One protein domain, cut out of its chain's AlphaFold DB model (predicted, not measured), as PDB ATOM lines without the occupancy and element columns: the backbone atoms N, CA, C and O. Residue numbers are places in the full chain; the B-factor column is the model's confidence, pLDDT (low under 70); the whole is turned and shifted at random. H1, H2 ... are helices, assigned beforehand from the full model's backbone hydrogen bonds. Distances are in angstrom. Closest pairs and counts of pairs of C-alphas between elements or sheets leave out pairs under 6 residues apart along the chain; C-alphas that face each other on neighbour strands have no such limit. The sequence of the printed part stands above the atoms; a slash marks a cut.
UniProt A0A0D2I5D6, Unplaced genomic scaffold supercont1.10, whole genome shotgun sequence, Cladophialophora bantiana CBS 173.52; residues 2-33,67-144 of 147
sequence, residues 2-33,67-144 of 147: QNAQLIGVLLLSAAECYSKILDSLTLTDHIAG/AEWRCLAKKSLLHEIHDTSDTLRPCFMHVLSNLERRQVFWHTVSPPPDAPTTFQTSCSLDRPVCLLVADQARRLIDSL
ATOM      1  N   GLN A   2       2.006  18.803 -40.557       66.38
ATOM      2  CA  GLN A   2       0.973  17.790 -40.270       66.38
ATOM      3  C   GLN A   2       1.528  16.466 -39.722       66.38
ATOM      4  O   GLN A   2       1.047  15.996 -38.702       66.38
ATOM      5  N   ASN A   3       2.603  15.916 -40.301       77.31
ATOM      6  CA  ASN A   3       3.182  14.652 -39.816       77.31
ATOM      7  C   ASN A   3       3.719  14.752 -38.378       77.31
ATOM      8  O   ASN A   3       3.555  13.827 -37.593       77.31
ATOM      9  N   ALA A   4       4.343  15.877 -38.010       75.69
ATOM     10  CA  ALA A   4       4.869  16.074 -36.658       75.69
ATOM     11  C   ALA A   4       3.744  16.263 -35.631       75.69
ATOM     12  O   ALA A   4       3.855  15.776 -34.510       75.69
ATOM     13  N   GLN A   5       2.661  16.937 -36.025       82.00
ATOM     14  CA  GLN A   5       1.460  17.071 -35.202       82.00
ATOM     15  C   GLN A   5       0.755  15.722 -35.033       82.00
ATOM     16  O   GLN A   5       0.399  15.374 -33.915       82.00
ATOM     17  N   LEU A   6       0.618  14.937 -36.105       87.81
ATOM     18  CA  LEU A   6       0.006  13.610 -36.065       87.81
ATOM     19  C   LEU A   6       0.778  12.659 -35.143       87.81
ATOM     20  O   LEU A   6       0.172  12.012 -34.296       87.81
ATOM     21  N   ILE A   7       2.109  12.617 -35.264       89.75
ATOM     22  CA  ILE A   7       2.957  11.815 -34.370       89.75
ATOM     23  C   ILE A   7       2.848  12.328 -32.928       89.75
ATOM     24  O   ILE A   7       2.732  11.525 -32.011       89.75
ATOM     25  N   GLY A   8       2.829  13.647 -32.712       90.62
ATOM     26  CA  GLY A   8       2.617  14.218 -31.380       90.62
ATOM     27  C   GLY A   8       1.293  13.771 -30.755       90.62
ATOM     28  O   GLY A   8       1.276  13.332 -29.611       90.62
ATOM     29  N   VAL A   9       0.194  13.825 -31.514       93.31
ATOM     30  CA  VAL A   9      -1.133  13.379 -31.057       93.31
ATOM     31  C   VAL A   9      -1.146  11.876 -30.784       93.31
ATOM     32  O   VAL A   9      -1.722  11.448 -29.787       93.31
ATOM     33  N   LEU A  10      -0.477  11.075 -31.617       94.62
ATOM     34  CA  LEU A  10      -0.314   9.644 -31.370       94.62
ATOM     35  C   LEU A  10       0.393   9.396 -30.031       94.62
ATOM     36  O   LEU A  10      -0.122   8.645 -29.206       94.62
ATOM     37  N   LEU A  11       1.529  10.052 -29.782       94.81
ATOM     38  CA  LEU A  11       2.261   9.893 -28.523       94.81
ATOM     39  C   LEU A  11       1.455  10.389 -27.319       94.81
ATOM     40  O   LEU A  11       1.467   9.746 -26.275       94.81
ATOM     41  N   LEU A  12       0.706  11.483 -27.470       95.19
ATOM     42  CA  LEU A  12      -0.214  11.960 -26.440       95.19
ATOM     43  C   LEU A  12      -1.282  10.905 -26.116       95.19
ATOM     44  O   LEU A  12      -1.497  10.584 -24.951       95.19
ATOM     45  N   SER A  13      -1.901  10.315 -27.141       95.94
ATOM     46  CA  SER A  13      -2.901   9.259 -26.956       95.94
ATOM     47  C   SER A  13      -2.312   7.996 -26.316       95.94
ATOM     48  O   SER A  13      -2.959   7.370 -25.480       95.94
ATOM     49  N   ALA A  14      -1.063   7.649 -26.642       94.88
ATOM     50  CA  ALA A  14      -0.352   6.548 -26.006       94.88
ATOM     51  C   ALA A  14      -0.082   6.839 -24.520       94.88
ATOM     52  O   ALA A  14      -0.334   5.973 -23.683       94.88
ATOM     53  N   ALA A  15       0.325   8.066 -24.172       95.56
ATOM     54  CA  ALA A  15       0.489   8.492 -22.782       95.56
ATOM     55  C   ALA A  15      -0.824   8.391 -21.983       95.56
ATOM     56  O   ALA A  15      -0.837   7.863 -20.870       95.56
ATOM     57  N   GLU A  16      -1.951   8.814 -22.566       95.25
ATOM     58  CA  GLU A  16      -3.275   8.621 -21.960       95.25
ATOM     59  C   GLU A  16      -3.634   7.138 -21.788       95.25
ATOM     60  O   GLU A  16      -4.203   6.748 -20.767       95.25
ATOM     61  N   CYS A  17      -3.310   6.295 -22.771       94.88
ATOM     62  CA  CYS A  17      -3.517   4.853 -22.673       94.88
ATOM     63  C   CYS A  17      -2.697   4.240 -21.536       94.88
ATOM     64  O   CYS A  17      -3.244   3.440 -20.779       94.88
ATOM     65  N   TYR A  18      -1.436   4.639 -21.355       95.44
ATOM     66  CA  TYR A  18      -0.629   4.170 -20.229       95.44
ATOM     67  C   TYR A  18      -1.236   4.562 -18.879       95.44
ATOM     68  O   TYR A  18      -1.290   3.717 -17.987       95.44
ATOM     69  N   SER A  19      -1.777   5.781 -18.750       93.12
ATOM     70  CA  SER A  19      -2.530   6.184 -17.554       93.12
ATOM     71  C   SER A  19      -3.713   5.253 -17.300       93.12
ATOM     72  O   SER A  19      -3.837   4.702 -16.213       93.12
ATOM     73  N   LYS A  20      -4.543   4.996 -18.318       93.00
ATOM     74  CA  LYS A  20      -5.719   4.117 -18.187       93.00
ATOM     75  C   LYS A  20      -5.340   2.676 -17.844       93.00
ATOM     76  O   LYS A  20      -6.044   2.026 -17.074       93.00
ATOM     77  N   ILE A  21      -4.241   2.168 -18.406       92.25
ATOM     78  CA  ILE A  21      -3.717   0.838 -18.076       92.25
ATOM     79  C   ILE A  21      -3.293   0.815 -16.605       92.25
ATOM     80  O   ILE A  21      -3.719  -0.073 -15.871       92.25
ATOM     81  N   LEU A  22      -2.517   1.801 -16.154       91.94
ATOM     82  CA  LEU A  22      -2.061   1.886 -14.767       91.94
ATOM     83  C   LEU A  22      -3.231   2.028 -13.776       91.94
ATOM     84  O   LEU A  22      -3.255   1.343 -12.751       91.94
ATOM     85  N   ASP A  23      -4.236   2.833 -14.118       90.69
ATOM     86  CA  ASP A  23      -5.475   2.968 -13.348       90.69
ATOM     87  C   ASP A  23      -6.226   1.632 -13.275       90.69
ATOM     88  O   ASP A  23      -6.684   1.230 -12.210       90.69
ATOM     89  N   SER A  24      -6.302   0.874 -14.373       88.62
ATOM     90  CA  SER A  24      -6.941  -0.451 -14.367       88.62
ATOM     91  C   SER A  24      -6.198  -1.461 -13.480       88.62
ATOM     92  O   SER A  24      -6.820  -2.298 -12.822       88.62
ATOM     93  N   LEU A  25      -4.868  -1.355 -13.406       86.50
ATOM     94  CA  LEU A  25      -4.036  -2.204 -12.554       86.50
ATOM     95  C   LEU A  25      -4.165  -1.847 -11.065       86.50
ATOM     96  O   LEU A  25      -3.976  -2.731 -10.235       86.50
ATOM     97  N   THR A  26      -4.499  -0.596 -10.729       82.44
ATOM     98  CA  THR A  26      -4.614  -0.099  -9.341       82.44
ATOM     99  C   THR A  26      -6.050  -0.094  -8.807       82.44
ATOM    100  O   THR A  26      -6.268  -0.425  -7.646       82.44
ATOM    101  N   LEU A  27      -7.064   0.192  -9.632       71.00
ATOM    102  CA  LEU A  27      -8.485   0.165  -9.235       71.00
ATOM    103  C   LEU A  27      -8.896  -1.210  -8.676       71.00
ATOM    104  O   LEU A  27      -9.706  -1.319  -7.754       71.00
ATOM    105  N   THR A  28      -8.293  -2.272  -9.208       56.72
ATOM    106  CA  THR A  28      -8.555  -3.655  -8.796       56.72
ATOM    107  C   THR A  28      -7.904  -4.025  -7.452       56.72
ATOM    108  O   THR A  28      -8.191  -5.097  -6.919       56.72
ATOM    109  N   ASP A  29      -7.066  -3.160  -6.868       54.25
ATOM    110  CA  ASP A  29      -6.544  -3.333  -5.503       54.25
ATOM    111  C   ASP A  29      -7.621  -3.031  -4.442       54.25
ATOM    112  O   ASP A  29      -7.590  -3.595  -3.351       54.25
ATOM    113  N   HIS A  30      -8.629  -2.212  -4.774       48.72
ATOM    114  CA  HIS A  30      -9.742  -1.898  -3.869       48.72
ATOM    115  C   HIS A  30     -10.898  -2.907  -3.924       48.72
ATOM    116  O   HIS A  30     -11.618  -3.064  -2.936       48.72
ATOM    117  N   ILE A  31     -11.067  -3.632  -5.036       52.78
ATOM    118  CA  ILE A  31     -12.037  -4.734  -5.142       52.78
ATOM    119  C   ILE A  31     -11.363  -6.007  -4.617       52.78
ATOM    120  O   ILE A  31     -11.037  -6.944  -5.346       52.78
ATOM    121  N   ALA A  32     -11.116  -6.012  -3.310       48.34
ATOM    122  CA  ALA A  32     -10.734  -7.189  -2.550       48.34
ATOM    123  C   ALA A  32     -11.858  -8.238  -2.646       48.34
ATOM    124  O   ALA A  32     -12.824  -8.209  -1.889       48.34
ATOM    125  N   GLY A  33     -11.757  -9.144  -3.617       49.69
ATOM    126  CA  GLY A  33     -12.718 -10.241  -3.788       49.69
ATOM    127  C   GLY A  33     -12.144 -11.514  -4.406       49.69
ATOM    128  O   GLY A  33     -12.690 -12.588  -4.187       49.69
ATOM    129  N   ALA A  67      -1.511 -10.615  -7.384       83.50
ATOM    130  CA  ALA A  67      -0.595  -9.584  -6.892       83.50
ATOM    131  C   ALA A  67       0.753  -9.614  -7.635       83.50
ATOM    132  O   ALA A  67       1.261  -8.570  -8.052       83.50
ATOM    133  N   GLU A  68       1.303 -10.803  -7.864       85.81
ATOM    134  CA  GLU A  68       2.500 -11.064  -8.658       85.81
ATOM    135  C   GLU A  68       2.298 -10.631 -10.108       85.81
ATOM    136  O   GLU A  68       3.144  -9.926 -10.663       85.81
ATOM    137  N   TRP A  69       1.152 -10.974 -10.707       87.12
ATOM    138  CA  TRP A  69       0.795 -10.521 -12.049       87.12
ATOM    139  C   TRP A  69       0.766  -8.994 -12.141       87.12
ATOM    140  O   TRP A  69       1.354  -8.422 -13.058       87.12
ATOM    141  N   ARG A  70       0.112  -8.309 -11.196       85.88
ATOM    142  CA  ARG A  70       0.045  -6.839 -11.191       85.88
ATOM    143  C   ARG A  70       1.415  -6.210 -11.003       85.88
ATOM    144  O   ARG A  70       1.738  -5.253 -11.701       85.88
ATOM    145  N   CYS A  71       2.222  -6.751 -10.093       88.31
ATOM    146  CA  CYS A  71       3.598  -6.311  -9.889       88.31
ATOM    147  C   CYS A  71       4.407  -6.444 -11.187       88.31
ATOM    148  O   CYS A  71       5.077  -5.494 -11.599       88.31
ATOM    149  N   LEU A  72       4.288  -7.582 -11.876       88.75
ATOM    150  CA  LEU A  72       4.936  -7.816 -13.163       88.75
ATOM    151  C   LEU A  72       4.426  -6.852 -14.244       88.75
ATOM    152  O   LEU A  72       5.235  -6.256 -14.950       88.75
ATOM    153  N   ALA A  73       3.113  -6.641 -14.346       89.62
ATOM    154  CA  ALA A  73       2.507  -5.739 -15.320       89.62
ATOM    155  C   ALA A  73       2.919  -4.273 -15.095       89.62
ATOM    156  O   ALA A  73       3.308  -3.598 -16.046       89.62
ATOM    157  N   LYS A  74       2.913  -3.790 -13.841       91.31
ATOM    158  CA  LYS A  74       3.392  -2.442 -13.481       91.31
ATOM    159  C   LYS A  74       4.870  -2.268 -13.836       91.31
ATOM    160  O   LYS A  74       5.234  -1.247 -14.412       91.31
ATOM    161  N   LYS A  75       5.712  -3.268 -13.545       90.56
ATOM    162  CA  LYS A  75       7.131  -3.258 -13.936       90.56
ATOM    163  C   LYS A  75       7.294  -3.239 -15.451       90.56
ATOM    164  O   LYS A  75       8.032  -2.407 -15.956       90.56
ATOM    165  N   SER A  76       6.582  -4.096 -16.178       89.81
ATOM    166  CA  SER A  76       6.636  -4.126 -17.643       89.81
ATOM    167  C   SER A  76       6.216  -2.788 -18.254       89.81
ATOM    168  O   SER A  76       6.867  -2.325 -19.183       89.81
ATOM    169  N   LEU A  77       5.176  -2.148 -17.713       92.56
ATOM    170  CA  LEU A  77       4.735  -0.821 -18.138       92.56
ATOM    171  C   LEU A  77       5.791   0.254 -17.841       92.56
ATOM    172  O   LEU A  77       6.070   1.096 -18.689       92.56
ATOM    173  N   LEU A  78       6.410   0.211 -16.657       92.12
ATOM    174  CA  LEU A  78       7.506   1.113 -16.298       92.12
ATOM    175  C   LEU A  78       8.694   0.953 -17.258       92.12
ATOM    176  O   LEU A  78       9.260   1.955 -17.696       92.12
ATOM    177  N   HIS A  79       9.038  -0.288 -17.614       90.81
ATOM    178  CA  HIS A  79      10.096  -0.578 -18.577       90.81
ATOM    179  C   HIS A  79       9.753  -0.047 -19.977       90.81
ATOM    180  O   HIS A  79      10.545   0.681 -20.561       90.81
ATOM    181  N   GLU A  80       8.549  -0.307 -20.485       91.56
ATOM    182  CA  GLU A  80       8.090   0.216 -21.783       91.56
ATOM    183  C   GLU A  80       8.183   1.752 -21.867       91.56
ATOM    184  O   GLU A  80       8.496   2.325 -22.915       91.56
ATOM    185  N   ILE A  81       7.928   2.444 -20.752       94.38
ATOM    186  CA  ILE A  81       7.919   3.907 -20.718       94.38
ATOM    187  C   ILE A  81       9.329   4.484 -20.557       94.38
ATOM    188  O   ILE A  81       9.666   5.442 -21.256       94.38
ATOM    189  N   HIS A  82      10.147   3.923 -19.660       92.06
ATOM    190  CA  HIS A  82      11.399   4.543 -19.208       92.06
ATOM    191  C   HIS A  82      12.678   3.762 -19.523       92.06
ATOM    192  O   HIS A  82      13.759   4.336 -19.391       92.06
ATOM    193  N   ASP A  83      12.608   2.486 -19.899       84.62
ATOM    194  CA  ASP A  83      13.807   1.660 -20.030       84.62
ATOM    195  C   ASP A  83      14.619   2.021 -21.274       84.62
ATOM    196  O   ASP A  83      14.141   1.986 -22.402       84.62
ATOM    197  N   THR A  84      15.881   2.376 -21.075       73.00
ATOM    198  CA  THR A  84      16.810   2.711 -22.159       73.00
ATOM    199  C   THR A  84      17.836   1.607 -22.406       73.00
ATOM    200  O   THR A  84      18.865   1.873 -23.026       73.00
ATOM    201  N   SER A  85      17.615   0.403 -21.870       75.56
ATOM    202  CA  SER A  85      18.564  -0.712 -21.941       75.56
ATOM    203  C   SER A  85      18.743  -1.281 -23.353       75.56
ATOM    204  O   SER A  85      19.852  -1.687 -23.697       75.56
ATOM    205  N   ASP A  86      17.700  -1.257 -24.188       75.31
ATOM    206  CA  ASP A  86      17.737  -1.743 -25.568       75.31
ATOM    207  C   ASP A  86      17.712  -0.579 -26.575       75.31
ATOM    208  O   ASP A  86      16.729   0.148 -26.716       75.31
ATOM    209  N   THR A  87      18.806  -0.406 -27.320       69.69
ATOM    210  CA  THR A  87      18.901   0.619 -28.371       69.69
ATOM    211  C   THR A  87      18.062   0.300 -29.609       69.69
ATOM    212  O   THR A  87      17.754   1.211 -30.376       69.69
ATOM    213  N   LEU A  88      17.720  -0.972 -29.835       75.75
ATOM    214  CA  LEU A  88      16.911  -1.416 -30.974       75.75
ATOM    215  C   LEU A  88      15.412  -1.221 -30.715       75.75
ATOM    216  O   LEU A  88      14.639  -1.072 -31.663       75.75
ATOM    217  N   ARG A  89      15.006  -1.182 -29.442       79.06
ATOM    218  CA  ARG A  89      13.617  -1.006 -29.004       79.06
ATOM    219  C   ARG A  89      13.516   0.210 -28.081       79.06
ATOM    220  O   ARG A  89      13.546   0.064 -26.862       79.06
ATOM    221  N   PRO A  90      13.422   1.427 -28.644       84.75
ATOM    222  CA  PRO A  90      13.387   2.633 -27.833       84.75
ATOM    223  C   PRO A  90      12.103   2.687 -26.999       84.75
ATOM    224  O   PRO A  90      11.006   2.611 -27.551       84.75
ATOM    225  N   CYS A  91      12.237   2.908 -25.689       92.56
ATOM    226  CA  CYS A  91      11.092   3.183 -24.825       92.56
ATOM    227  C   CYS A  91      10.344   4.454 -25.234       92.56
ATOM    228  O   CYS A  91      10.875   5.343 -25.919       92.56
ATOM    229  N   PHE A  92       9.112   4.580 -24.748       94.56
ATOM    230  CA  PHE A  92       8.250   5.719 -25.049       94.56
ATOM    231  C   PHE A  92       8.939   7.069 -24.795       94.56
ATOM    232  O   PHE A  92       8.922   7.952 -25.658       94.56
ATOM    233  N   MET A  93       9.601   7.230 -23.643       94.12
ATOM    234  CA  MET A  93      10.266   8.487 -23.288       94.12
ATOM    235  C   MET A  93      11.438   8.816 -24.209       94.12
ATOM    236  O   MET A  93      11.702   9.994 -24.473       94.12
ATOM    237  N   HIS A  94      12.121   7.803 -24.746       93.19
ATOM    238  CA  HIS A  94      13.160   8.005 -25.747       93.19
ATOM    239  C   HIS A  94      12.564   8.531 -27.060       93.19
ATOM    240  O   HIS A  94      13.047   9.527 -27.609       93.19
ATOM    241  N   VAL A  95      11.478   7.913 -27.537       93.00
ATOM    242  CA  VAL A  95      10.768   8.342 -28.753       93.00
ATOM    243  C   VAL A  95      10.245   9.774 -28.607       93.00
ATOM    244  O   VAL A  95      10.477  10.607 -29.488       93.00
ATOM    245  N   LEU A  96       9.609  10.090 -27.476       94.38
ATOM    246  CA  LEU A  96       9.091  11.425 -27.178       94.38
ATOM    247  C   LEU A  96      10.208  12.478 -27.138       94.38
ATOM    248  O   LEU A  96      10.108  13.511 -27.800       94.38
ATOM    249  N   SER A  97      11.315  12.188 -26.451       93.31
ATOM    250  CA  SER A  97      12.464  13.102 -26.368       93.31
ATOM    251  C   SER A  97      13.106  13.358 -27.739       93.31
ATOM    252  O   SER A  97      13.541  14.474 -28.038       93.31
ATOM    253  N   ASN A  98      13.159  12.344 -28.608       91.94
ATOM    254  CA  ASN A  98      13.657  12.507 -29.973       91.94
ATOM    255  C   ASN A  98      12.714  13.349 -30.837       91.94
ATOM    256  O   ASN A  98      13.189  14.179 -31.619       91.94
ATOM    257  N   LEU A  99      11.398  13.174 -30.684       91.81
ATOM    258  CA  LEU A  99      10.407  14.009 -31.356       91.81
ATOM    259  C   LEU A  99      10.556  15.476 -30.938       91.81
ATOM    260  O   LEU A  99      10.640  16.339 -31.810       91.81
ATOM    261  N   GLU A 100      10.645  15.751 -29.635       91.81
ATOM    262  CA  GLU A 100      10.845  17.100 -29.095       91.81
ATOM    263  C   GLU A 100      12.123  17.733 -29.647       91.81
ATOM    264  O   GLU A 100      12.073  18.823 -30.215       91.81
ATOM    265  N   ARG A 101      13.265  17.033 -29.567       91.88
ATOM    266  CA  ARG A 101      14.548  17.544 -30.078       91.88
ATOM    267  C   ARG A 101      14.465  17.883 -31.564       91.88
ATOM    268  O   ARG A 101      14.932  18.940 -31.985       91.88
ATOM    269  N   ARG A 102      13.857  16.998 -32.358       89.62
ATOM    270  CA  ARG A 102      13.652  17.220 -33.793       89.62
ATOM    271  C   ARG A 102      12.752  18.427 -34.048       89.62
ATOM    272  O   ARG A 102      13.066  19.220 -34.928       89.62
ATOM    273  N   GLN A 103      11.652  18.562 -33.310       88.50
ATOM    274  CA  GLN A 103      10.734  19.692 -33.452       88.50
ATOM    275  C   GLN A 103      11.419  21.009 -33.074       88.50
ATOM    276  O   GLN A 103      11.363  21.947 -33.859       88.50
ATOM    277  N   VAL A 104      12.135  21.065 -31.944       88.94
ATOM    278  CA  VAL A 104      12.923  22.243 -31.537       88.94
ATOM    279  C   VAL A 104      13.910  22.629 -32.635       88.94
ATOM    280  O   VAL A 104      13.919  23.776 -33.067       88.94
ATOM    281  N   PHE A 105      14.689  21.667 -33.138       87.62
ATOM    282  CA  PHE A 105      15.639  21.912 -34.223       87.62
ATOM    283  C   PHE A 105      14.957  22.446 -35.489       87.62
ATOM    284  O   PHE A 105      15.433  23.386 -36.114       87.62
ATOM    285  N   TRP A 106      13.806  21.899 -35.869       84.50
ATOM    286  CA  TRP A 106      13.062  22.387 -37.030       84.50
ATOM    287  C   TRP A 106      12.552  23.819 -36.893       84.50
ATOM    288  O   TRP A 106      12.360  24.481 -37.907       84.50
ATOM    289  N   HIS A 107      12.352  24.297 -35.669       83.00
ATOM    290  CA  HIS A 107      11.952  25.676 -35.414       83.00
ATOM    291  C   HIS A 107      13.126  26.658 -35.367       83.00
ATOM    292  O   HIS A 107      12.898  27.859 -35.474       83.00
ATOM    293  N   THR A 108      14.372  26.182 -35.263       83.06
ATOM    294  CA  THR A 108      15.561  27.046 -35.365       83.06
ATOM    295  C   THR A 108      16.071  27.194 -36.798       83.06
ATOM    296  O   THR A 108      16.816  28.129 -37.091       83.06
ATOM    297  N   VAL A 109      15.678  26.297 -37.705       82.19
ATOM    298  CA  VAL A 109      16.069  26.339 -39.117       82.19
ATOM    299  C   VAL A 109      15.090  27.213 -39.897       82.19
ATOM    300  O   VAL A 109      13.885  26.960 -39.896       82.19
ATOM    301  N   SER A 110      15.608  28.231 -40.596       75.38
ATOM    302  CA  SER A 110      14.783  29.061 -41.480       75.38
ATOM    303  C   SER A 110      14.077  28.179 -42.514       75.38
ATOM    304  O   SER A 110      14.738  27.342 -43.140       75.38
ATOM    305  N   PRO A 111      12.765  28.367 -42.741       75.81
ATOM    306  CA  PRO A 111      12.068  27.705 -43.829       75.81
ATOM    307  C   PRO A 111      12.799  27.917 -45.160       75.81
ATOM    308  O   PRO A 111      13.303  29.022 -45.398       75.81
ATOM    309  N   PRO A 112      12.854  26.901 -46.035       79.12
ATOM    310  CA  PRO A 112      13.364  27.101 -47.379       79.12
ATOM    311  C   PRO A 112      12.452  28.083 -48.147       79.12
ATOM    312  O   PRO A 112      11.272  28.225 -47.814       79.12
ATOM    313  N   PRO A 113      12.987  28.812 -49.141       76.50
ATOM    314  CA  PRO A 113      12.291  29.933 -49.783       76.50
ATOM    315  C   PRO A 113      11.038  29.526 -50.575       76.50
ATOM    316  O   PRO A 113      10.176  30.359 -50.835       76.50
ATOM    317  N   ASP A 114      10.923  28.251 -50.935       83.19
ATOM    318  CA  ASP A 114       9.777  27.626 -51.596       83.19
ATOM    319  C   ASP A 114       8.731  27.074 -50.610       83.19
ATOM    320  O   ASP A 114       7.687  26.567 -51.027       83.19
ATOM    321  N   ALA A 115       8.977  27.170 -49.298       74.06
ATOM    322  CA  ALA A 115       8.041  26.687 -48.295       74.06
ATOM    323  C   ALA A 115       6.717  27.470 -48.365       74.06
ATOM    324  O   ALA A 115       6.740  28.705 -48.406       74.06
ATOM    325  N   PRO A 116       5.560  26.785 -48.289       79.12
ATOM    326  CA  PRO A 116       4.261  27.443 -48.234       79.12
ATOM    327  C   PRO A 116       4.217  28.520 -47.145       79.12
ATOM    328  O   PRO A 116       4.730  28.320 -46.043       79.12
ATOM    329  N   THR A 117       3.549  29.642 -47.409       72.94
ATOM    330  CA  THR A 117       3.420  30.759 -46.451       72.94
ATOM    331  C   THR A 117       2.838  30.325 -45.104       72.94
ATOM    332  O   THR A 117       3.254  30.821 -44.062       72.94
ATOM    333  N   THR A 118       1.947  29.330 -45.101       71.31
ATOM    334  CA  THR A 118       1.399  28.712 -43.882       71.31
ATOM    335  C   THR A 118       2.458  28.021 -43.023       71.31
ATOM    336  O   THR A 118       2.341  27.993 -41.801       71.31
ATOM    337  N   PHE A 119       3.508  27.466 -43.631       69.38
ATOM    338  CA  PHE A 119       4.630  26.876 -42.905       69.38
ATOM    339  C   PHE A 119       5.479  27.963 -42.237       69.38
ATOM    340  O   PHE A 119       5.862  27.816 -41.079       69.38
ATOM    341  N   GLN A 120       5.702  29.075 -42.939       66.25
ATOM    342  CA  GLN A 120       6.494  30.200 -42.443       66.25
ATOM    343  C   GLN A 120       5.841  30.861 -41.218       66.25
ATOM    344  O   GLN A 120       6.507  31.065 -40.207       66.25
ATOM    345  N   THR A 121       4.525  31.103 -41.260       66.69
ATOM    346  CA  THR A 121       3.775  31.703 -40.140       66.69
ATOM    347  C   THR A 121       3.630  30.778 -38.931       66.69
ATOM    348  O   THR A 121       3.555  31.237 -37.795       66.69
ATOM    349  N   SER A 122       3.595  29.462 -39.149       65.88
ATOM    350  CA  SER A 122       3.485  28.487 -38.058       65.88
ATOM    351  C   SER A 122       4.801  28.321 -37.290       65.88
ATOM    352  O   SER A 122       4.789  27.982 -36.108       65.88
ATOM    353  N   CYS A 123       5.940  28.540 -37.957       64.69
ATOM    354  CA  CYS A 123       7.262  28.503 -37.335       64.69
ATOM    355  C   CYS A 123       7.599  29.776 -36.549       64.69
ATOM    356  O   CYS A 123       8.468  29.715 -35.689       64.69
ATOM    357  N   SER A 124       6.922  30.899 -36.815       65.06
ATOM    358  CA  SER A 124       7.171  32.186 -36.150       65.06
ATOM    359  C   SER A 124       6.411  32.374 -34.830       65.06
ATOM    360  O   SER A 124       6.411  33.470 -34.280       65.06
ATOM    361  N   LEU A 125       5.708  31.349 -34.342       67.38
ATOM    362  CA  LEU A 125       5.029  31.394 -33.047       67.38
ATOM    363  C   LEU A 125       6.044  31.192 -31.914       67.38
ATOM    364  O   LEU A 125       6.844  30.262 -31.985       67.38
ATOM    365  N   ASP A 126       5.929  31.972 -30.831       71.56
ATOM    366  CA  ASP A 126       6.755  31.819 -29.617       71.56
ATOM    367  C   ASP A 126       6.705  30.394 -29.045       71.56
ATOM    368  O   ASP A 126       7.667  29.912 -28.444       71.56
ATOM    369  N   ARG A 127       5.576  29.693 -29.238       78.38
ATOM    370  CA  ARG A 127       5.422  28.290 -28.849       78.38
ATOM    371  C   ARG A 127       4.595  27.495 -29.871       78.38
ATOM    372  O   ARG A 127       3.365  27.501 -29.812       78.38
ATOM    373  N   PRO A 128       5.250  26.799 -30.812       83.94
ATOM    374  CA  PRO A 128       4.589  25.996 -31.836       83.94
ATOM    375  C   PRO A 128       3.725  24.865 -31.264       83.94
ATOM    376  O   PRO A 128       4.099  24.194 -30.301       83.94
ATOM    377  N   VAL A 129       2.586  24.593 -31.912       85.06
ATOM    378  CA  VAL A 129       1.608  23.577 -31.470       85.06
ATOM    379  C   VAL A 129       2.220  22.181 -31.334       85.06
ATOM    380  O   VAL A 129       1.901  21.461 -30.398       85.06
ATOM    381  N   CYS A 130       3.112  21.786 -32.242       87.31
ATOM    382  CA  CYS A 130       3.767  20.477 -32.179       87.31
ATOM    383  C   CYS A 130       4.558  20.273 -30.872       87.31
ATOM    384  O   CYS A 130       4.471  19.193 -30.291       87.31
ATOM    385  N   LEU A 131       5.228  21.321 -30.377       88.88
ATOM    386  CA  LEU A 131       5.957  21.301 -29.107       88.88
ATOM    387  C   LEU A 131       5.016  21.332 -27.898       88.88
ATOM    388  O   LEU A 131       5.318  20.719 -26.880       88.88
ATOM    389  N   LEU A 132       3.865  22.009 -28.002       90.44
ATOM    390  CA  LEU A 132       2.836  21.982 -26.954       90.44
ATOM    391  C   LEU A 132       2.283  20.570 -26.744       90.44
ATOM    392  O   LEU A 132       2.137  20.131 -25.607       90.44
ATOM    393  N   VAL A 133       2.004  19.854 -27.834       91.31
ATOM    394  CA  VAL A 133       1.484  18.482 -27.771       91.31
ATOM    395  C   VAL A 133       2.516  17.529 -27.161       91.31
ATOM    396  O   VAL A 133       2.157  16.692 -26.336       91.31
ATOM    397  N   ALA A 134       3.797  17.677 -27.515       91.62
ATOM    398  CA  ALA A 134       4.866  16.873 -26.927       91.62
ATOM    399  C   ALA A 134       5.047  17.148 -25.418       91.62
ATOM    400  O   ALA A 134       5.079  16.205 -24.631       91.62
ATOM    401  N   ASP A 135       5.045  18.423 -25.004       92.25
ATOM    402  CA  ASP A 135       5.078  18.821 -23.584       92.25
ATOM    403  C   ASP A 135       3.883  18.244 -22.809       92.25
ATOM    404  O   ASP A 135       4.031  17.747 -21.696       92.25
ATOM    405  N   GLN A 136       2.690  18.251 -23.406       94.25
ATOM    406  CA  GLN A 136       1.508  17.665 -22.780       94.25
ATOM    407  C   GLN A 136       1.640  16.146 -22.605       94.25
ATOM    408  O   GLN A 136       1.325  15.636 -21.530       94.25
ATOM    409  N   ALA A 137       2.143  15.430 -23.616       94.44
ATOM    410  CA  ALA A 137       2.396  13.994 -23.516       94.44
ATOM    411  C   ALA A 137       3.414  13.679 -22.409       94.44
ATOM    412  O   ALA A 137       3.191  12.774 -21.608       94.44
ATOM    413  N   ARG A 138       4.488  14.473 -22.307       95.19
ATOM    414  CA  ARG A 138       5.498  14.345 -21.247       95.19
ATOM    415  C   ARG A 138       4.887  14.522 -19.862       95.19
ATOM    416  O   ARG A 138       5.067  13.667 -19.004       95.19
ATOM    417  N   ARG A 139       4.104  15.584 -19.661       95.31
ATOM    418  CA  ARG A 139       3.436  15.856 -18.377       95.31
ATOM    419  C   ARG A 139       2.497  14.737 -17.946       95.31
ATOM    420  O   ARG A 139       2.414  14.464 -16.753       95.31
ATOM    421  N   LEU A 140       1.791  14.105 -18.887       95.00
ATOM    422  CA  LEU A 140       0.954  12.947 -18.571       95.00
ATOM    423  C   LEU A 140       1.799  11.800 -18.017       95.00
ATOM    424  O   LEU A 140       1.459  11.277 -16.959       95.00
ATOM    425  N   ILE A 141       2.918  11.469 -18.667       94.94
ATOM    426  CA  ILE A 141       3.837  10.434 -18.175       94.94
ATOM    427  C   ILE A 141       4.429  10.800 -16.814       94.94
ATOM    428  O   ILE A 141       4.377   9.987 -15.897       94.94
ATOM    429  N   ASP A 142       4.928  12.025 -16.649       93.31
ATOM    430  CA  ASP A 142       5.540  12.482 -15.394       93.31
ATOM    431  C   ASP A 142       4.539  12.481 -14.219       93.31
ATOM    432  O   ASP A 142       4.935  12.437 -13.054       93.31
ATOM    433  N   SER A 143       3.235  12.524 -14.512       92.94
ATOM    434  CA  SER A 143       2.170  12.446 -13.507       92.94
ATOM    435  C   SER A 143       1.806  11.018 -13.081       92.94
ATOM    436  O   SER A 143       1.104  10.853 -12.077       92.94
ATOM    437  N   LEU A 144       2.276   9.992 -13.805       91.56
ATOM    438  CA  LEU A 144       1.990   8.591 -13.501       91.56
ATOM    439  C   LEU A 144       2.646   8.171 -12.181       91.56
ATOM    440  O   LEU A 144       3.823   8.422 -11.929       91.56
TER     441      LEU A 144
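This is residues 2 to 33 and 67 to 144 of the 147 residues of an uncharacterized protein of Cladophialophora bantiana CBS 173.52 (UniProt A0A0D2I5D6). A long, slim bundle in which the long helix H1 runs alongside two shorter helices, H2 and H3, set one after the other in a row, while H5 packs lengthwise on H1 and H3. The short H4 lies beyond H3 near one end of the rod, where residues 113 to 118 stick out. The printed part has 110 residues with five named helices, H1 to H5 in chain order, and no named strand: all helix. It is loose, with a radius of gyration of the C-alphas of 17.9 A and spans of 65 by 29 by 18 A.

H1, residues 2 to 30, is 42.7 A long, from C-alpha 2 at (0.973, 17.790, -40.270). H2, residues 67 to 82, measures 22.3 A; H3, residues 92 to 108, 24.8 A; H4, residues 117 to 123, 10.1 A; H5, residues 129 to 142, 19.9 A, ending with C-alpha 142 at (5.540, 12.482, -15.394).

H1 touches H5, closest C-alphas Leu 12 and Ala 137 at 4.4 A, the same way at a shallow tilt of 18 degrees. With residues 18 to 25 alone H1 touches H2, Leu 25 to Arg 70 at 6.3 A between closest C-alphas, opposite ways at 20 degrees. With residues 4 to 11 alone it touches H3, Leu 11 to Leu 96 at 7.1 A, opposite ways at 28 degrees. H2 touches H3, C-alphas of Ile 81 and Phe 92 at 4.7 A. H3 touches H5, Glu 100 to Ala 134 at 6.4 A between closest C-alphas. H4 is close to but not clearly touching H3. Every O i to N i+4 pair is within hydrogen-bond range in H2, H3, H4 and H5, and 22 of 25 in H1.

The farthest C-alphas, Gly 33 and Pro 113, are 66.0 A apart. Residues 34 to 66 are not printed; C-alphas 33 and 67 are 12.5 A apart across the cut. Of the links printed whole, none is long. In this model pLDDT is under 70 at residues 2, 28 to 33, 87 and 119 to 125.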